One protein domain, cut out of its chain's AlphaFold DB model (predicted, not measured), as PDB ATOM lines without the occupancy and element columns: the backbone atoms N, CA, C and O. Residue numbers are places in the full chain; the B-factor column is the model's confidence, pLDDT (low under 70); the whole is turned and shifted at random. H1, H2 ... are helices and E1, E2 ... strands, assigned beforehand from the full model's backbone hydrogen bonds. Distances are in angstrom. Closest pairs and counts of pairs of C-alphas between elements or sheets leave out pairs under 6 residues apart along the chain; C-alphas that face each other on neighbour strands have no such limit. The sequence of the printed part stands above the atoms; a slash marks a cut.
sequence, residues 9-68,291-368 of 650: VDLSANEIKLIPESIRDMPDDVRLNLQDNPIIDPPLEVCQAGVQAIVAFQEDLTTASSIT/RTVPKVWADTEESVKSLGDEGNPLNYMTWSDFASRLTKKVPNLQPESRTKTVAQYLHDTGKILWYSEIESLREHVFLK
ATOM      1  N   VAL A   9     -47.759  21.970  30.718       89.62
ATOM      2  CA  VAL A   9     -46.782  22.987  30.355       89.62
ATOM      3  C   VAL A   9     -47.358  23.770  29.186       89.62
ATOM      4  O   VAL A   9     -47.497  23.235  28.087       89.62
ATOM      5  N   ASP A  10     -47.665  25.043  29.416       89.00
ATOM      6  CA  ASP A  10     -48.064  25.956  28.350       89.00
ATOM      7  C   ASP A  10     -46.883  26.842  27.943       89.00
ATOM      8  O   ASP A  10     -46.428  27.691  28.710       89.00
ATOM      9  N   LEU A  11     -46.365  26.600  26.741       89.12
ATOM     10  CA  LEU A  11     -45.325  27.394  26.087       89.12
ATOM     11  C   LEU A  11     -45.868  28.081  24.831       89.12
ATOM     12  O   LEU A  11     -45.085  28.505  23.976       89.12
ATOM     13  N   SER A  12     -47.189  28.201  24.692       86.06
ATOM     14  CA  SER A  12     -47.789  28.822  23.519       86.06
ATOM     15  C   SER A  12     -47.441  30.308  23.389       86.06
ATOM     16  O   SER A  12     -47.146  30.990  24.372       86.06
ATOM     17  N   ALA A  13     -47.453  30.808  22.153       81.50
ATOM     18  CA  ALA A  13     -47.222  32.211  21.812       81.50
ATOM     19  C   ALA A  13     -45.865  32.781  22.282       81.50
ATOM     20  O   ALA A  13     -45.794  33.937  22.716       81.50
ATOM     21  N   ASN A  14     -44.799  31.981  22.166       86.00
ATOM     22  CA  ASN A  14     -43.408  32.387  22.381       86.00
ATOM     23  C   ASN A  14     -42.622  32.399  21.049       86.00
ATOM     24  O   ASN A  14     -43.166  32.179  19.969       86.00
ATOM     25  N   GLU A  15     -41.316  32.667  21.109       85.56
ATOM     26  CA  GLU A  15     -40.422  32.688  19.938       85.56
ATOM     27  C   GLU A  15     -39.561  31.418  19.834       85.56
ATOM     28  O   GLU A  15     -38.408  31.451  19.395       85.56
ATOM     29  N   ILE A  16     -40.098  30.274  20.272       88.94
ATOM     30  CA  ILE A  16     -39.350  29.015  20.293       88.94
ATOM     31  C   ILE A  16     -39.158  28.519  18.859       88.94
ATOM     32  O   ILE A  16     -40.120  28.204  18.164       88.94
ATOM     33  N   LYS A  17     -37.896  28.428  18.428       86.50
ATOM     34  CA  LYS A  17     -37.515  27.896  17.108       86.50
ATOM     35  C   LYS A  17     -37.030  26.451  17.148       86.50
ATOM     36  O   LYS A  17     -37.161  25.744  16.157       86.50
ATOM     37  N   LEU A  18     -36.450  26.024  18.266       88.81
ATOM     38  CA  LEU A  18     -35.838  24.707  18.421       88.81
ATOM     39  C   LEU A  18     -36.303  24.092  19.735       88.81
ATOM     40  O   LEU A  18     -36.235  24.745  20.779       88.81
ATOM     41  N   ILE A  19     -36.748  22.840  19.677       88.19
ATOM     42  CA  ILE A  19     -37.090  22.076  20.872       88.19
ATOM     43  C   ILE A  19     -35.836  21.352  21.375       88.19
ATOM     44  O   ILE A  19     -35.232  20.584  20.624       88.19
ATOM     45  N   PRO A  20     -35.416  21.571  22.633       87.06
ATOM     46  CA  PRO A  20     -34.206  20.954  23.161       87.06
ATOM     47  C   PRO A  20     -34.387  19.447  23.383       87.06
ATOM     48  O   PRO A  20     -35.468  18.982  23.744       87.06
ATOM     49  N   GLU A  21     -33.296  18.685  23.280       83.56
ATOM     50  CA  GLU A  21     -33.282  17.237  23.560       83.56
ATOM     51  C   GLU A  21     -33.714  16.897  24.995       83.56
ATOM     52  O   GLU A  21     -34.235  15.815  25.250       83.56
ATOM     53  N   SER A  22     -33.579  17.837  25.937       85.00
ATOM     54  CA  SER A  22     -34.029  17.669  27.324       85.00
ATOM     55  C   SER A  22     -35.538  17.446  27.465       85.00
ATOM     56  O   SER A  22     -35.999  17.111  28.554       85.00
ATOM     57  N   ILE A  23     -36.323  17.646  26.400       86.19
ATOM     58  CA  ILE A  23     -37.751  17.314  26.387       86.19
ATOM     59  C   ILE A  23     -38.002  15.813  26.589       86.19
ATOM     60  O   ILE A  23     -39.038  15.450  27.135       86.19
ATOM     61  N   ARG A  24     -37.026  14.955  26.244       81.62
ATOM     62  CA  ARG A  24     -37.066  13.501  26.481       81.62
ATOM     63  C   ARG A  24     -37.179  13.129  27.957       81.62
ATOM     64  O   ARG A  24     -37.635  12.043  28.278       81.62
ATOM     65  N   ASP A  25     -36.772  14.028  28.848       82.94
ATOM     66  CA  ASP A  25     -36.857  13.808  30.289       82.94
ATOM     67  C   ASP A  25     -38.254  14.124  30.864       82.94
ATOM     68  O   ASP A  25     -38.449  13.966  32.076       82.94
ATOM     69  N   MET A  26     -39.191  14.648  30.057       83.75
ATOM     70  CA  MET A  26     -40.556  14.946  30.508       83.75
ATOM     71  C   MET A  26     -41.333  13.655  30.788       83.75
ATOM     72  O   MET A  26     -41.180  12.690  30.045       83.75
ATOM     73  N   PRO A  27     -42.194  13.631  31.825       82.56
ATOM     74  CA  PRO A  27     -43.150  12.544  31.992       82.56
ATOM     75  C   PRO A  27     -44.039  12.378  30.750       82.56
ATOM     76  O   PRO A  27     -44.458  13.366  30.144       82.56
ATOM     77  N   ASP A  28     -44.353  11.127  30.410       76.00
ATOM     78  CA  ASP A  28     -45.130  10.775  29.213       76.00
ATOM     79  C   ASP A  28     -46.549  11.375  29.203       76.00
ATOM     80  O   ASP A  28     -47.146  11.541  28.141       76.00
ATOM     81  N   ASP A  29     -47.102  11.696  30.377       81.06
ATOM     82  CA  ASP A  29     -48.457  12.217  30.563       81.06
ATOM     83  C   ASP A  29     -48.543  13.753  30.581       81.06
ATOM     84  O   ASP A  29     -49.631  14.307  30.786       81.06
ATOM     85  N   VAL A  30     -47.432  14.465  30.350       86.62
ATOM     86  CA  VAL A  30     -47.436  15.932  30.316       86.62
ATOM     87  C   VAL A  30     -48.174  16.450  29.086       86.62
ATOM     88  O   VAL A  30     -47.797  16.196  27.942       86.62
ATOM     89  N   ARG A  31     -49.180  17.295  29.324       85.62
ATOM     90  CA  ARG A  31     -49.792  18.111  28.273       85.62
ATOM     91  C   ARG A  31     -48.886  19.285  27.943       85.62
ATOM     92  O   ARG A  31     -48.736  20.196  28.752       85.62
ATOM     93  N   LEU A  32     -48.290  19.252  26.759       87.06
ATOM     94  CA  LEU A  32     -47.409  20.301  26.271       87.06
ATOM     95  C   LEU A  32     -48.115  21.123  25.187       87.06
ATOM     96  O   LEU A  32     -48.417  20.609  24.113       87.06
ATOM     97  N   ASN A  33     -48.348  22.407  25.455       85.69
ATOM     98  CA  ASN A  33     -48.889  23.342  24.473       85.69
ATOM     99  C   ASN A  33     -47.754  24.162  23.836       85.69
ATOM    100  O   ASN A  33     -47.128  24.985  24.500       85.69
ATOM    101  N   LEU A  34     -47.495  23.930  22.545       85.94
ATOM    102  CA  LEU A  34     -46.482  24.629  21.738       85.94
ATOM    103  C   LEU A  34     -47.092  25.542  20.660       85.94
ATOM    104  O   LEU A  34     -46.371  26.025  19.786       85.94
ATOM    105  N   GLN A  35     -48.407  25.775  20.698       82.44
ATOM    106  CA  GLN A  35     -49.116  26.568  19.687       82.44
ATOM    107  C   GLN A  35     -48.522  27.978  19.546       82.44
ATOM    108  O   GLN A  35     -47.932  28.515  20.479       82.44
ATOM    109  N   ASP A  36     -48.665  28.590  18.373       77.38
ATOM    110  CA  ASP A  36     -48.196  29.957  18.106       77.38
ATOM    111  C   ASP A  36     -46.681  30.191  18.334       77.38
ATOM    112  O   ASP A  36     -46.270  31.293  18.692       77.38
ATOM    113  N   ASN A  37     -45.838  29.174  18.106       81.56
ATOM    114  CA  ASN A  37     -44.374  29.302  18.087       81.56
ATOM    115  C   ASN A  37     -43.800  29.076  16.672       81.56
ATOM    116  O   ASN A  37     -44.278  28.196  15.952       81.56
ATOM    117  N   PRO A  38     -42.729  29.787  16.270       80.38
ATOM    118  CA  PRO A  38     -42.054  29.594  14.984       80.38
ATOM    119  C   PRO A  38     -41.091  28.388  15.002       80.38
ATOM    120  O   PRO A  38     -39.912  28.527  14.666       80.38
ATOM    121  N   ILE A  39     -41.572  27.208  15.409       84.56
ATOM    122  CA  ILE A  39     -40.740  26.004  15.562       84.56
ATOM    123  C   ILE A  39     -40.273  25.506  14.189       84.56
ATOM    124  O   ILE A  39     -41.063  25.304  13.264       84.56
ATOM    125  N   ILE A  40     -38.963  25.308  14.072       80.25
ATOM    126  CA  ILE A  40     -38.275  24.823  12.875       80.25
ATOM    127  C   ILE A  40     -37.943  23.336  13.012       80.25
ATOM    128  O   ILE A  40     -38.057  22.610  12.020       80.25
ATOM    129  N   ASP A  41     -37.521  22.906  14.203       81.75
ATOM    130  CA  ASP A  41     -37.075  21.539  14.479       81.75
ATOM    131  C   ASP A  41     -37.468  21.100  15.908       81.75
ATOM    132  O   ASP A  41     -37.131  21.807  16.872       81.75
ATOM    133  N   PRO A  42     -38.188  19.970  16.077       83.50
ATOM    134  CA  PRO A  42     -38.751  19.098  15.038       83.50
ATOM    135  C   PRO A  42     -39.884  19.789  14.249       83.50
ATOM    136  O   PRO A  42     -40.300  20.891  14.615       83.50
ATOM    137  N   PRO A  43     -40.387  19.193  13.148       80.44
ATOM    138  CA  PRO A  43     -41.525  19.740  12.412       80.44
ATOM    139  C   PRO A  43     -42.713  20.063  13.336       80.44
ATOM    140  O   PRO A  43     -42.931  19.386  14.344       80.44
ATOM    141  N   LEU A  44     -43.487  21.100  13.002       78.19
ATOM    142  CA  LEU A  44     -44.608  21.561  13.832       78.19
ATOM    143  C   LEU A  44     -45.643  20.448  14.031       78.19
ATOM    144  O   LEU A  44     -46.205  20.314  15.110       78.19
ATOM    145  N   GLU A  45     -45.834  19.629  13.007       77.31
ATOM    146  CA  GLU A  45     -46.727  18.477  12.975       77.31
ATOM    147  C   GLU A  45     -46.311  17.442  14.037       77.31
ATOM    148  O   GLU A  45     -47.125  16.965  14.822       77.31
ATOM    149  N   VAL A  46     -45.002  17.194  14.173       82.31
ATOM    150  CA  VAL A  46     -44.448  16.341  15.239       82.31
ATOM    151  C   VAL A  46     -44.665  16.969  16.614       82.31
ATOM    152  O   VAL A  46     -44.980  16.267  17.571       82.31
ATOM    153  N   CYS A  47     -44.528  18.293  16.725       82.94
ATOM    154  CA  CYS A  47     -44.783  19.002  17.980       82.94
ATOM    155  C   CYS A  47     -46.257  18.918  18.402       82.94
ATOM    156  O   CYS A  47     -46.548  18.761  19.586       82.94
ATOM    157  N   GLN A  48     -47.177  19.022  17.441       76.19
ATOM    158  CA  GLN A  48     -48.623  18.953  17.663       76.19
ATOM    159  C   GLN A  48     -49.084  17.550  18.069       76.19
ATOM    160  O   GLN A  48     -50.004  17.432  18.875       76.19
ATOM    161  N   ALA A  49     -48.398  16.507  17.594       76.50
ATOM    162  CA  ALA A  49     -48.626  15.125  18.011       76.50
ATOM    163  C   ALA A  49     -48.174  14.823  19.461       76.50
ATOM    164  O   ALA A  49     -48.484  13.761  19.999       76.50
ATOM    165  N   GLY A  50     -47.480  15.757  20.126       80.12
ATOM    166  CA  GLY A  50     -47.160  15.697  21.553       80.12
ATOM    167  C   GLY A  50     -45.765  15.159  21.885       80.12
ATOM    168  O   GLY A  50     -44.947  14.862  21.014       80.12
ATOM    169  N   VAL A  51     -45.475  15.045  23.187       84.31
ATOM    170  CA  VAL A  51     -44.126  14.738  23.705       84.31
ATOM    171  C   VAL A  51     -43.592  13.411  23.159       84.31
ATOM    172  O   VAL A  51     -42.461  13.366  22.685       84.31
ATOM    173  N   GLN A  52     -44.406  12.353  23.141       81.75
ATOM    174  CA  GLN A  52     -43.981  11.036  22.647       81.75
ATOM    175  C   GLN A  52     -43.568  11.059  21.170       81.75
ATOM    176  O   GLN A  52     -42.590  10.411  20.796       81.75
ATOM    177  N   ALA A  53     -44.264  11.838  20.337       81.19
ATOM    178  CA  ALA A  53     -43.917  11.990  18.929       81.19
ATOM    179  C   ALA A  53     -42.584  12.730  18.754       81.19
ATOM    180  O   ALA A  53     -41.754  12.317  17.944       81.19
ATOM    181  N   ILE A  54     -42.345  13.774  19.559       86.12
ATOM    182  CA  ILE A  54     -41.066  14.500  19.582       86.12
ATOM    183  C   ILE A  54     -39.920  13.563  19.975       86.12
ATOM    184  O   ILE A  54     -38.891  13.540  19.300       86.12
ATOM    185  N   VAL A  55     -40.093  12.774  21.039       85.25
ATOM    186  CA  VAL A  55     -39.075  11.819  21.499       85.25
ATOM    187  C   VAL A  55     -38.784  10.777  20.420       85.25
ATOM    188  O   VAL A  55     -37.624  10.602  20.053       85.25
ATOM    189  N   ALA A  56     -39.820  10.156  19.847       82.94
ATOM    190  CA  ALA A  56     -39.669   9.156  18.792       82.94
ATOM    191  C   ALA A  56     -38.952   9.720  17.552       82.94
ATOM    192  O   ALA A  56     -38.033   9.094  17.027       82.94
ATOM    193  N   PHE A  57     -39.316  10.931  17.119       85.31
ATOM    194  CA  PHE A  57     -38.656  11.612  16.005       85.31
ATOM    195  C   PHE A  57     -37.164  11.837  16.283       85.31
ATOM    196  O   PHE A  57     -36.320  11.555  15.433       85.31
ATOM    197  N   GLN A  58     -36.824  12.310  17.483       85.00
ATOM    198  CA  GLN A  58     -35.434  12.549  17.864       85.00
ATOM    199  C   GLN A  58     -34.623  11.247  18.001       85.00
ATOM    200  O   GLN A  58     -33.450  11.223  17.634       85.00
ATOM    201  N   GLU A  59     -35.211  10.160  18.508       84.31
ATOM    202  CA  GLU A  59     -34.565   8.839  18.559       84.31
ATOM    203  C   GLU A  59     -34.292   8.288  17.155       84.31
ATOM    204  O   GLU A  59     -33.167   7.874  16.849       84.31
ATOM    205  N   ASP A  60     -35.285   8.332  16.267       84.00
ATOM    206  CA  ASP A  60     -35.140   7.804  14.911       84.00
ATOM    207  C   ASP A  60     -34.130   8.633  14.091       84.00
ATOM    208  O   ASP A  60     -33.371   8.064  13.299       84.00
ATOM    209  N   LEU A  61     -34.036   9.948  14.338       85.25
ATOM    210  CA  LEU A  61     -32.996  10.815  13.768       85.25
ATOM    211  C   LEU A  61     -31.576  10.352  14.125       85.25
ATOM    212  O   LEU A  61     -30.686  10.427  13.276       85.25
ATOM    213  N   THR A  62     -31.351   9.869  15.355       82.88
ATOM    214  CA  THR A  62     -30.028   9.362  15.776       82.88
ATOM    215  C   THR A  62     -29.662   8.029  15.129       82.88
ATOM    216  O   THR A  62     -28.481   7.709  15.015       82.88
ATOM    217  N   THR A  63     -30.659   7.263  14.678       82.12
ATOM    218  CA  THR A  63     -30.444   5.951  14.059       82.12
ATOM    219  C   THR A  63     -29.984   6.092  12.613       82.12
ATOM    220  O   THR A  63     -28.961   5.536  12.214       82.12
ATOM    221  N   ALA A  64     -30.752   6.826  11.808       80.81
ATOM    222  CA  ALA A  64     -30.428   7.121  10.423       80.81
ATOM    223  C   ALA A  64     -31.250   8.318   9.959       80.81
ATOM    224  O   ALA A  64     -32.430   8.434  10.289       80.81
ATOM    225  N   SER A  65     -30.661   9.165   9.125       83.56
ATOM    226  CA  SER A  65     -31.329  10.350   8.604       83.56
ATOM    227  C   SER A  65     -31.345  10.401   7.080       83.56
ATOM    228  O   SER A  65     -30.532   9.777   6.397       83.56
ATOM    229  N   SER A  66     -32.318  11.138   6.560       82.12
ATOM    230  CA  SER A  66     -32.459  11.529   5.164       82.12
ATOM    231  C   SER A  66     -32.669  13.040   5.091       82.12
ATOM    232  O   SER A  66     -33.008  13.678   6.088       82.12
ATOM    233  N   ILE A  67     -32.460  13.629   3.918       82.12
ATOM    234  CA  ILE A  67     -32.678  15.056   3.684       82.12
ATOM    235  C   ILE A  67     -33.929  15.208   2.828       82.12
ATOM    236  O   ILE A  67     -34.003  14.693   1.714       82.12
ATOM    237  N   THR A  68     -34.903  15.951   3.336       77.94
ATOM    238  CA  THR A  68     -36.092  16.317   2.562       77.94
ATOM    239  C   THR A  68     -35.720  17.358   1.515       77.94
ATOM    240  O   THR A  68     -35.202  18.414   1.846       77.94
ATOM    241  N   ARG A 291     -34.204  19.932   5.170       83.12
ATOM    242  CA  ARG A 291     -34.318  19.512   6.580       83.12
ATOM    243  C   ARG A 291     -33.951  18.035   6.709       83.12
ATOM    244  O   ARG A 291     -34.388  17.206   5.907       83.12
ATOM    245  N   THR A 292     -33.198  17.715   7.754       83.56
ATOM    246  CA  THR A 292     -32.914  16.340   8.161       83.56
ATOM    247  C   THR A 292     -34.160  15.713   8.784       83.56
ATOM    248  O   THR A 292     -34.715  16.247   9.738       83.56
ATOM    249  N   VAL A 293     -34.596  14.576   8.257       84.75
ATOM    250  CA  VAL A 293     -35.691  13.768   8.809       84.75
ATOM    251  C   VAL A 293     -35.190  12.357   9.091       84.75
ATOM    252  O   VAL A 293     -34.229  11.921   8.448       84.75
ATOM    253  N   PRO A 294     -35.804  11.607  10.018       87.88
ATOM    254  CA  PRO A 294     -35.466  10.208  10.188       87.88
ATOM    255  C   PRO A 294     -35.626   9.443   8.878       87.88
ATOM    256  O   PRO A 294     -36.634   9.581   8.182       87.88
ATOM    257  N   LYS A 295     -34.652   8.592   8.555       86.75
ATOM    258  CA  LYS A 295     -34.681   7.792   7.328       86.75
ATOM    259  C   LYS A 295     -35.929   6.911   7.270       86.75
ATOM    260  O   LYS A 295     -36.575   6.852   6.237       86.75
ATOM    261  N   VAL A 296     -36.327   6.332   8.405       87.12
ATOM    262  CA  VAL A 296     -37.552   5.525   8.527       87.12
ATOM    263  C   VAL A 296     -38.790   6.311   8.082       87.12
ATOM    264  O   VAL A 296     -39.652   5.758   7.408       87.12
ATOM    265  N   TRP A 297     -38.877   7.602   8.406       86.88
ATOM    266  CA  TRP A 297     -40.028   8.438   8.063       86.88
ATOM    267  C   TRP A 297     -40.030   8.792   6.571       86.88
ATOM    268  O   TRP A 297     -41.079   8.724   5.933       86.88
ATOM    269  N   ALA A 298     -38.858   9.084   5.997       84.62
ATOM    270  CA  ALA A 298     -38.702   9.289   4.555       84.62
ATOM    271  C   ALA A 298     -39.036   8.017   3.748       84.62
ATOM    272  O   ALA A 298     -39.822   8.078   2.805       84.62
ATOM    273  N   ASP A 299     -38.515   6.858   4.168       87.69
ATOM    274  CA  ASP A 299     -38.808   5.551   3.561       87.69
ATOM    275  C   ASP A 299     -40.315   5.225   3.658       87.69
ATOM    276  O   ASP A 299     -40.902   4.614   2.758       87.69
ATOM    277  N   THR A 300     -40.967   5.662   4.744       88.44
ATOM    278  CA  THR A 300     -42.416   5.521   4.940       88.44
ATOM    279  C   THR A 300     -43.201   6.402   3.969       88.44
ATOM    280  O   THR A 300     -44.145   5.915   3.348       88.44
ATOM    281  N   GLU A 301     -42.813   7.666   3.787       87.75
ATOM    282  CA  GLU A 301     -43.453   8.571   2.824       87.75
ATOM    283  C   GLU A 301     -43.361   8.022   1.388       87.75
ATOM    284  O   GLU A 301     -44.367   7.965   0.675       87.75
ATOM    285  N   GLU A 302     -42.182   7.539   0.982       85.94
ATOM    286  CA  GLU A 302     -41.982   6.902  -0.325       85.94
ATOM    287  C   GLU A 302     -42.819   5.621  -0.470       85.94
ATOM    288  O   GLU A 302     -43.463   5.398  -1.502       85.94
ATOM    289  N   SER A 303     -42.890   4.810   0.588       89.00
ATOM    290  CA  SER A 303     -43.715   3.600   0.617       89.00
ATOM    291  C   SER A 303     -45.203   3.905   0.461       89.00
ATOM    292  O   SER A 303     -45.882   3.211  -0.295       89.00
ATOM    293  N   VAL A 304     -45.714   4.944   1.129       89.38
ATOM    294  CA  VAL A 304     -47.111   5.389   1.010       89.38
ATOM    295  C   VAL A 304     -47.416   5.889  -0.395       89.38
ATOM    296  O   VAL A 304     -48.449   5.522  -0.957       89.38
ATOM    297  N   LYS A 305     -46.502   6.656  -0.999       85.25
ATOM    298  CA  LYS A 305     -46.643   7.094  -2.390       85.25
ATOM    299  C   LYS A 305     -46.729   5.896  -3.338       85.25
ATOM    300  O   LYS A 305     -47.680   5.799  -4.108       85.25
ATOM    301  N   SER A 306     -45.808   4.940  -3.200       86.69
ATOM    302  CA  SER A 306     -45.822   3.690  -3.966       86.69
ATOM    303  C   SER A 306     -47.129   2.911  -3.775       86.69
ATOM    304  O   SER A 306     -47.696   2.454  -4.760       86.69
ATOM    305  N   LEU A 307     -47.642   2.800  -2.544       86.81
ATOM    306  CA  LEU A 307     -48.924   2.136  -2.263       86.81
ATOM    307  C   LEU A 307     -50.110   2.848  -2.934       86.81
ATOM    308  O   LEU A 307     -51.040   2.188  -3.392       86.81
ATOM    309  N   GLY A 308     -50.087   4.180  -3.019       83.38
ATOM    310  CA  GLY A 308     -51.098   4.951  -3.747       83.38
ATOM    311  C   GLY A 308     -50.992   4.825  -5.274       83.38
ATOM    312  O   GLY A 308     -51.933   5.148  -5.996       83.38
ATOM    313  N   ASP A 309     -49.861   4.370  -5.804       81.00
ATOM    314  CA  ASP A 309     -49.660   4.172  -7.244       81.00
ATOM    315  C   ASP A 309     -49.955   2.726  -7.694       81.00
ATOM    316  O   ASP A 309     -50.059   2.465  -8.890       81.00
ATOM    317  N   GLU A 310     -50.188   1.792  -6.763       77.94
ATOM    318  CA  GLU A 310     -50.481   0.363  -7.010       77.94
ATOM    319  C   GLU A 310     -51.863   0.085  -7.651       77.94
ATOM    320  O   GLU A 310     -52.366  -1.037  -7.614       77.94
ATOM    321  N   GLY A 311     -52.492   1.085  -8.277       63.88
ATOM    322  CA  GLY A 311     -53.697   0.897  -9.089       63.88
ATOM    323  C   GLY A 311     -55.010   0.824  -8.309       63.88
ATOM    324  O   GLY A 311     -56.022   0.439  -8.887       63.88
ATOM    325  N   ASN A 312     -55.031   1.220  -7.031       72.19
ATOM    326  CA  ASN A 312     -56.278   1.415  -6.291       72.19
ATOM    327  C   ASN A 312     -56.948   2.742  -6.715       72.19
ATOM    328  O   ASN A 312     -56.466   3.807  -6.319       72.19
ATOM    329  N   PRO A 313     -58.070   2.722  -7.462       65.75
ATOM    330  CA  PRO A 313     -58.735   3.936  -7.938       65.75
ATOM    331  C   PRO A 313     -59.212   4.870  -6.820       65.75
ATOM    332  O   PRO A 313     -59.320   6.073  -7.053       65.75
ATOM    333  N   LEU A 314     -59.492   4.349  -5.621       72.38
ATOM    334  CA  LEU A 314     -59.907   5.151  -4.468       72.38
ATOM    335  C   LEU A 314     -58.751   5.591  -3.572       72.38
ATOM    336  O   LEU A 314     -58.955   6.446  -2.712       72.38
ATOM    337  N   ASN A 315     -57.551   5.027  -3.754       83.38
ATOM    338  CA  ASN A 315     -56.415   5.246  -2.859       83.38
ATOM    339  C   ASN A 315     -56.790   5.030  -1.384       83.38
ATOM    340  O   ASN A 315     -56.439   5.834  -0.528       83.38
ATOM    341  N   TYR A 316     -57.540   3.968  -1.095       85.88
ATOM    342  CA  TYR A 316     -58.163   3.702   0.203       85.88
ATOM    343  C   TYR A 316     -57.824   2.297   0.717       85.88
ATOM    344  O   TYR A 316     -57.820   1.335  -0.049       85.88
ATOM    345  N   MET A 317     -57.589   2.151   2.020       87.56
ATOM    346  CA  MET A 317     -57.417   0.847   2.665       87.56
ATOM    347  C   MET A 317     -57.795   0.886   4.145       87.56
ATOM    348  O   MET A 317     -57.949   1.956   4.734       87.56
ATOM    349  N   THR A 318     -57.941  -0.295   4.752       89.69
ATOM    350  CA  THR A 318     -58.153  -0.400   6.197       89.69
ATOM    351  C   THR A 318     -56.866  -0.093   6.960       89.69
ATOM    352  O   THR A 318     -55.767  -0.307   6.442       89.69
ATOM    353  N   TRP A 319     -56.987   0.342   8.216       91.06
ATOM    354  CA  TRP A 319     -55.836   0.560   9.099       91.06
ATOM    355  C   TRP A 319     -54.958  -0.694   9.223       91.06
ATOM    356  O   TRP A 319     -53.733  -0.617   9.138       91.06
ATOM    357  N   SER A 320     -55.578  -1.868   9.355       90.31
ATOM    358  CA  SER A 320     -54.870  -3.148   9.452       90.31
ATOM    359  C   SER A 320     -54.048  -3.488   8.201       90.31
ATOM    360  O   SER A 320     -52.901  -3.927   8.326       90.31
ATOM    361  N   ASP A 321     -54.593  -3.264   6.999       89.12
ATOM    362  CA  ASP A 321     -53.872  -3.486   5.738       89.12
ATOM    363  C   ASP A 321     -52.761  -2.445   5.566       89.12
ATOM    364  O   ASP A 321     -51.622  -2.803   5.261       89.12
ATOM    365  N   PHE A 322     -53.054  -1.177   5.871       91.19
ATOM    366  CA  PHE A 322     -52.072  -0.094   5.867       91.19
ATOM    367  C   PHE A 322     -50.873  -0.417   6.760       91.19
ATOM    368  O   PHE A 322     -49.745  -0.487   6.272       91.19
ATOM    369  N   ALA A 323     -51.104  -0.701   8.044       90.94
ATOM    370  CA  ALA A 323     -50.050  -1.005   9.005       90.94
ATOM    371  C   ALA A 323     -49.238  -2.249   8.602       90.94
ATOM    372  O   ALA A 323     -48.007  -2.245   8.693       90.94
ATOM    373  N   SER A 324     -49.904  -3.299   8.104       89.31
ATOM    374  CA  SER A 324     -49.256  -4.534   7.643       89.31
ATOM    375  C   SER A 324     -48.362  -4.301   6.424       89.31
ATOM    376  O   SER A 324     -47.200  -4.718   6.418       89.31
ATOM    377  N   ARG A 325     -48.860  -3.611   5.391       89.31
ATOM    378  CA  ARG A 325     -48.078  -3.304   4.183       89.31
ATOM    379  C   ARG A 325     -46.929  -2.353   4.476       89.31
ATOM    380  O   ARG A 325     -45.831  -2.564   3.965       89.31
ATOM    381  N   LEU A 326     -47.163  -1.353   5.321       88.94
ATOM    382  CA  LEU A 326     -46.152  -0.375   5.690       88.94
ATOM    383  C   LEU A 326     -45.004  -1.022   6.466       88.94
ATOM    384  O   LEU A 326     -43.851  -0.852   6.095       88.94
ATOM    385  N   THR A 327     -45.319  -1.859   7.458       87.81
ATOM    386  CA  THR A 327     -44.316  -2.604   8.238       87.81
ATOM    387  C   THR A 327     -43.508  -3.571   7.365       87.81
ATOM    388  O   THR A 327     -42.315  -3.763   7.581       87.81
ATOM    389  N   LYS A 328     -44.133  -4.173   6.342       88.69
ATOM    390  CA  LYS A 328     -43.430  -5.035   5.376       88.69
ATOM    391  C   LYS A 328     -42.473  -4.250   4.478       88.69
ATOM    392  O   LYS A 328     -41.383  -4.745   4.203       88.69
ATOM    393  N   LYS A 329     -42.877  -3.066   4.004       88.69
ATOM    394  CA  LYS A 329     -42.034  -2.202   3.158       88.69
ATOM    395  C   LYS A 329     -40.944  -1.482   3.960       88.69
ATOM    396  O   LYS A 329     -39.861  -1.262   3.429       88.69
ATOM    397  N   VAL A 330     -41.200  -1.181   5.235       88.12
ATOM    398  CA  VAL A 330     -40.291  -0.464   6.140       88.12
ATOM    399  C   VAL A 330     -40.076  -1.279   7.429       88.12
ATOM    400  O   VAL A 330     -40.705  -1.002   8.451       88.12
ATOM    401  N   PRO A 331     -39.168  -2.277   7.433       81.12
ATOM    402  CA  PRO A 331     -38.977  -3.185   8.574       81.12
ATOM    403  C   PRO A 331     -38.546  -2.502   9.881       81.12
ATOM    404  O   PRO A 331     -38.787  -3.026  10.965       81.12
ATOM    405  N   ASN A 332     -37.924  -1.324   9.786       79.94
ATOM    406  CA  ASN A 332     -37.473  -0.536  10.937       79.94
ATOM    407  C   ASN A 332     -38.617   0.232  11.630       79.94
ATOM    408  O   ASN A 332     -38.398   0.860  12.666       79.94
ATOM    409  N   LEU A 333     -39.837   0.184  11.085       78.12
ATOM    410  CA  LEU A 333     -41.038   0.785  11.660       78.12
ATOM    411  C   LEU A 333     -41.661  -0.162  12.704       78.12
ATOM    412  O   LEU A 333     -42.739  -0.720  12.513       78.12
ATOM    413  N   GLN A 334     -40.937  -0.399  13.796       68.69
ATOM    414  CA  GLN A 334     -41.386  -1.181  14.950       68.69
ATOM    415  C   GLN A 334     -41.050  -0.433  16.242       68.69
ATOM    416  O   GLN A 334     -39.977   0.171  16.310       68.69
ATOM    417  N   PRO A 335     -41.896  -0.496  17.288       76.56
ATOM    418  CA  PRO A 335     -43.181  -1.220  17.413       76.56
ATOM    419  C   PRO A 335     -44.393  -0.495  16.777       76.56
ATOM    420  O   PRO A 335     -44.255   0.611  16.266       76.56
ATOM    421  N   GLU A 336     -45.600  -1.083  16.845       73.12
ATOM    422  CA  GLU A 336     -46.855  -0.530  16.273       73.12
ATOM    423  C   GLU A 336     -47.172   0.912  16.723       73.12
ATOM    424  O   GLU A 336     -47.737   1.699  15.959       73.12
ATOM    425  N   SER A 337     -46.769   1.308  17.936       74.12
ATOM    426  CA  SER A 337     -46.911   2.696  18.404       74.12
ATOM    427  C   SER A 337     -46.166   3.701  17.513       74.12
ATOM    428  O   SER A 337     -46.647   4.820  17.313       74.12
ATOM    429  N   ARG A 338     -45.045   3.295  16.896       78.75
ATOM    430  CA  ARG A 338     -44.337   4.112  15.901       78.75
ATOM    431  C   ARG A 338     -45.127   4.230  14.607       78.75
ATOM    432  O   ARG A 338     -45.200   5.323  14.057       78.75
ATOM    433  N   THR A 339     -45.788   3.164  14.158       85.56
ATOM    434  CA  THR A 339     -46.657   3.206  12.971       85.56
ATOM    435  C   THR A 339     -47.772   4.235  13.131       85.56
ATOM    436  O   THR A 339     -47.998   5.027  12.220       85.56
ATOM    437  N   LYS A 340     -48.423   4.287  14.303       84.25
ATOM    438  CA  LYS A 340     -49.433   5.317  14.612       84.25
ATOM    439  C   LYS A 340     -48.847   6.726  14.603       84.25
ATOM    440  O   LYS A 340     -49.435   7.618  14.003       84.25
ATOM    441  N   THR A 341     -47.674   6.908  15.206       82.38
ATOM    442  CA  THR A 341     -46.982   8.208  15.252       82.38
ATOM    443  C   THR A 341     -46.639   8.712  13.849       82.38
ATOM    444  O   THR A 341     -46.938   9.855  13.509       82.38
ATOM    445  N   VAL A 342     -46.062   7.855  13.001       85.06
ATOM    446  CA  VAL A 342     -45.706   8.234  11.627       85.06
ATOM    447  C   VAL A 342     -46.956   8.434  10.767       85.06
ATOM    448  O   VAL A 342     -46.993   9.359   9.963       85.06
ATOM    449  N   ALA A 343     -48.008   7.632  10.953       87.06
ATOM    450  CA  ALA A 343     -49.280   7.848  10.264       87.06
ATOM    451  C   ALA A 343     -49.920   9.193  10.641       87.06
ATOM    452  O   ALA A 343     -50.386   9.903   9.753       87.06
ATOM    453  N   GLN A 344     -49.882   9.574  11.922       84.06
ATOM    454  CA  GLN A 344     -50.353  10.883  12.377       84.06
ATOM    455  C   GLN A 344     -49.533  12.012  11.744       84.06
ATOM    456  O   GLN A 344     -50.102  12.931  11.168       84.06
ATOM    457  N   TYR A 345     -48.204  11.889  11.718       81.06
ATOM    458  CA  TYR A 345     -47.346  12.842  11.009       81.06
ATOM    459  C   TYR A 345     -47.697  12.954   9.514       81.06
ATOM    460  O   TYR A 345     -47.768  14.053   8.964       81.06
ATOM    461  N   LEU A 346     -47.941  11.832   8.832       84.19
ATOM    462  CA  LEU A 346     -48.348  11.833   7.424       84.19
ATOM    463  C   LEU A 346     -49.740  12.455   7.220       84.19
ATOM    464  O   LEU A 346     -49.987  13.055   6.171       84.19
ATOM    465  N   HIS A 347     -50.643  12.323   8.193       84.56
ATOM    466  CA  HIS A 347     -51.941  12.995   8.190       84.56
ATOM    467  C   HIS A 347     -51.786  14.510   8.350       84.56
ATOM    468  O   HIS A 347     -52.288  15.268   7.520       84.56
ATOM    469  N   ASP A 348     -51.019  14.941   9.349       73.31
ATOM    470  CA  ASP A 348     -50.799  16.353   9.671       73.31
ATOM    471  C   ASP A 348     -50.034  17.083   8.550       73.31
ATOM    472  O   ASP A 348     -50.308  18.243   8.242       73.31
ATOM    473  N   THR A 349     -49.128  16.382   7.857       73.50
ATOM    474  CA  THR A 349     -48.442  16.889   6.651       73.50
ATOM    475  C   THR A 349     -49.289  16.796   5.372       73.50
ATOM    476  O   THR A 349     -48.860  17.249   4.304       73.50
ATOM    477  N   GLY A 350     -50.502  16.236   5.448       75.81
ATOM    478  CA  GLY A 350     -51.457  16.136   4.342       75.81
ATOM    479  C   GLY A 350     -51.084  15.122   3.258       75.81
ATOM    480  O   GLY A 350     -51.582  15.217   2.133       75.81
ATOM    481  N   LYS A 351     -50.196  14.170   3.565       81.75
ATOM    482  CA  LYS A 351     -49.802  13.071   2.668       81.75
ATOM    483  C   LYS A 351     -50.856  11.971   2.644       81.75
ATOM    484  O   LYS A 351     -51.124  11.421   1.581       81.75
ATOM    485  N   ILE A 352     -51.481  11.701   3.788       88.56
ATOM    486  CA  ILE A 352     -52.624  10.790   3.922       88.56
ATOM    487  C   ILE A 352     -53.784  11.481   4.646       88.56
ATOM    488  O   ILE A 352     -53.632  12.567   5.202       88.56
ATOM    489  N   LEU A 353     -54.951  10.842   4.667       88.06
ATOM    490  CA  LEU A 353     -56.061  11.221   5.535       88.06
ATOM    491  C   LEU A 353     -56.428  10.039   6.434       88.06
ATOM    492  O   LEU A 353     -56.817   8.983   5.931       88.06
ATOM    493  N   TRP A 354     -56.293  10.225   7.744       90.75
ATOM    494  CA  TRP A 354     -56.614   9.228   8.757       90.75
ATOM    495  C   TRP A 354     -56.994   9.934  10.061       90.75
ATOM    496  O   TRP A 354     -56.264  10.808  10.515       90.75
ATOM    497  N   TYR A 355     -58.134   9.566  10.646       86.75
ATOM    498  CA  TYR A 355     -58.651  10.180  11.871       86.75
ATOM    499  C   TYR A 355     -58.687   9.141  12.993       86.75
ATOM    500  O   TYR A 355     -59.664   8.404  13.114       86.75
ATOM    501  N   SER A 356     -57.640   9.083  13.821       84.44
ATOM    502  CA  SER A 356     -57.509   8.086  14.899       84.44
ATOM    503  C   SER A 356     -58.611   8.178  15.961       84.44
ATOM    504  O   SER A 356     -59.030   7.159  16.510       84.44
ATOM    505  N   GLU A 357     -59.102   9.392  16.219       85.12
ATOM    506  CA  GLU A 357     -60.031   9.696  17.316       85.12
ATOM    507  C   GLU A 357     -61.512   9.527  16.948       85.12
ATOM    508  O   GLU A 357     -62.379   9.535  17.822       85.12
ATOM    509  N   ILE A 358     -61.829   9.386  15.660       85.81
ATOM    510  CA  ILE A 358     -63.210   9.300  15.179       85.81
ATOM    511  C   ILE A 358     -63.550   7.832  14.952       85.81
ATOM    512  O   ILE A 358     -63.017   7.197  14.048       85.81
ATOM    513  N   GLU A 359     -64.466   7.287  15.752       88.44
ATOM    514  CA  GLU A 359     -64.803   5.856  15.747       88.44
ATOM    515  C   GLU A 359     -65.183   5.317  14.359       88.44
ATOM    516  O   GLU A 359     -64.740   4.234  13.981       88.44
ATOM    517  N   SER A 360     -65.937   6.091  13.576       87.31
ATOM    518  CA  SER A 360     -66.358   5.742  12.214       87.31
ATOM    519  C   SER A 360     -65.268   5.902  11.147       87.31
ATOM    520  O   SER A 360     -65.467   5.449  10.024       87.31
ATOM    521  N   LEU A 361     -64.135   6.544  11.459       90.44
ATOM    522  CA  LEU A 361     -63.049   6.835  10.510       90.44
ATOM    523  C   LEU A 361     -61.701   6.205  10.902       90.44
ATOM    524  O   LEU A 361     -60.828   6.081  10.047       90.44
ATOM    525  N   ARG A 362     -61.517   5.768  12.154       90.38
ATOM    526  CA  ARG A 362     -60.224   5.285  12.679       90.38
ATOM    527  C   ARG A 362     -59.671   4.052  11.968       90.38
ATOM    528  O   ARG A 362     -58.460   3.858  11.941       90.38
ATOM    529  N   GLU A 363     -60.538   3.241  11.370       91.38
ATOM    530  CA  GLU A 363     -60.147   2.048  10.609       91.38
ATOM    531  C   GLU A 363     -59.909   2.338   9.119       91.38
ATOM    532  O   GLU A 363     -59.625   1.414   8.361       91.38
ATOM    533  N   HIS A 364     -60.010   3.597   8.684       90.25
ATOM    534  CA  HIS A 364     -60.040   3.989   7.276       90.25
ATOM    535  C   HIS A 364     -58.890   4.947   6.942       90.25
ATOM    536  O   HIS A 364     -58.807   6.047   7.484       90.25
ATOM    537  N   VAL A 365     -58.014   4.544   6.018       91.06
ATOM    538  CA  VAL A 365     -56.848   5.330   5.591       91.06
ATOM    539  C   VAL A 365     -56.961   5.671   4.109       91.06
ATOM    540  O   VAL A 365     -57.070   4.777   3.266       91.06
ATOM    541  N   PHE A 366     -56.884   6.962   3.779       90.06
ATOM    542  CA  PHE A 366     -56.828   7.446   2.397       90.06
ATOM    543  C   PHE A 366     -55.408   7.901   2.058       90.06
ATOM    544  O   PHE A 366     -54.901   8.867   2.621       90.06
ATOM    545  N   LEU A 367     -54.773   7.218   1.110       89.12
ATOM    546  CA  LEU A 367     -53.388   7.430   0.684       89.12
ATOM    547  C   LEU A 367     -53.202   8.664  -0.202       89.12
ATOM    548  O   LEU A 367     -52.090   9.159  -0.328       89.12
ATOM    549  N   LYS A 368     -54.273   9.143  -0.849       85.38
ATOM    550  CA  LYS A 368     -54.248  10.353  -1.683       85.38
ATOM    551  C   LYS A 368     -55.448  11.242  -1.367       85.38
ATOM    552  O   LYS A 368     -56.495  11.092  -1.997       85.38
TER     553      LYS A 368
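Overview. This is residues 9 to 68 and 291 to 368 of the 650 residues of a protein of Branchiostoma belcheri (UniProt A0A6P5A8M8). Helices set crosswise run in a row along the long axis, with H6 near the middle, H4 and H5 to one side of it and H2 and H3 to the other. There are two small antiparallel ribbons: E2 with E3, near where one end of H3 meets one end of H4, and E4 with E5, close to the first residues of H5; H1, E1 and residues 9 to 20, a stretch with no named element whose residues 9 to 10 pair with E1, make the end of the long axis beyond H2 and H3. The printed part has 138 residues, with six named helices and five named strands in the order H1 E1 H2 H3 E2 E3 H4 E4 H5 H6 E5, a mixed class. It is compact, with a radius of gyration of the C-alphas of 15.4 A, and spans 45 by 34 by 24 A.

Along the chain. Find C-alpha 65 at (-31.329, 10.350, 8.604), where E2, residues 65 to 68, begins; E3 is residues 291 to 294. Next comes H4, residues 295 to 309, 21.2 A long. E4 is residues 316 to 318, H5 residues 319 to 329, 15.3 A, and H6 residues 336 to 348, 18.6 A. E5, residues 364 to 366, ends at C-alpha 366, (-56.828, 7.446, 2.397). Go back to C-alpha 21 at (-33.282, 17.237, 23.560) for H1, residues 21 to 25; then come E1, residues 31 to 33, H2, residues 44 to 48, and H3, residues 51 to 63, 18.9 A.

Arrangement. Start at E2 and E3, antiparallel at 137 degrees: N 66 and O 293 are 2.8 A apart, within hydrogen-bond range. The closest C-alphas of H3 and E3, Leu 61 and Pro 294, are 4.4 A apart. H3 and H4 only just touch, only at their ends, with 3 pairs of C-alphas within 8 A; the closest are Asp 60 and Val 296, 7.2 A. H4 touches H5 at a steep tilt of 64 degrees, opposite ways, closest at the C-alphas of Ser 303 and Lys 329, 6.6 A. H5 and H6 only just touch, with 3 such pairs, about perpendicular at 78 degrees; the closest C-alphas are Ala 323 and Thr 339, 6.7 A. E4 and E5 are antiparallel at 152 degrees, with N 365 and O 317 2.9 A apart. H3 touches H2, C-alphas Ala 53 and Val 46 at 5.7 A, and H1, Val 55 and Arg 24 at 5.6 A. E1 pairs with no named strand; residues 9 to 10 pair with its residues 32 to 33, parallel. Every O i to N i+4 pair is within hydrogen-bond range in H2, H3, H4, H5 and H6; H1 has 0 of 1, but 2 of 2 O i to N i+3 pairs.

Size, cuts and confidence. The C-alphas farthest apart, Val 9 and Gly 311, are 45.7 A apart. Residues 69 to 290 are not printed; C-alphas 68 and 291 are 5.4 A apart across the cut. The link H6 to E5 is long, 15 residues. Mean pLDDT of the printed part is 84.0; look for values under 70 at residues 311, 313 and 334.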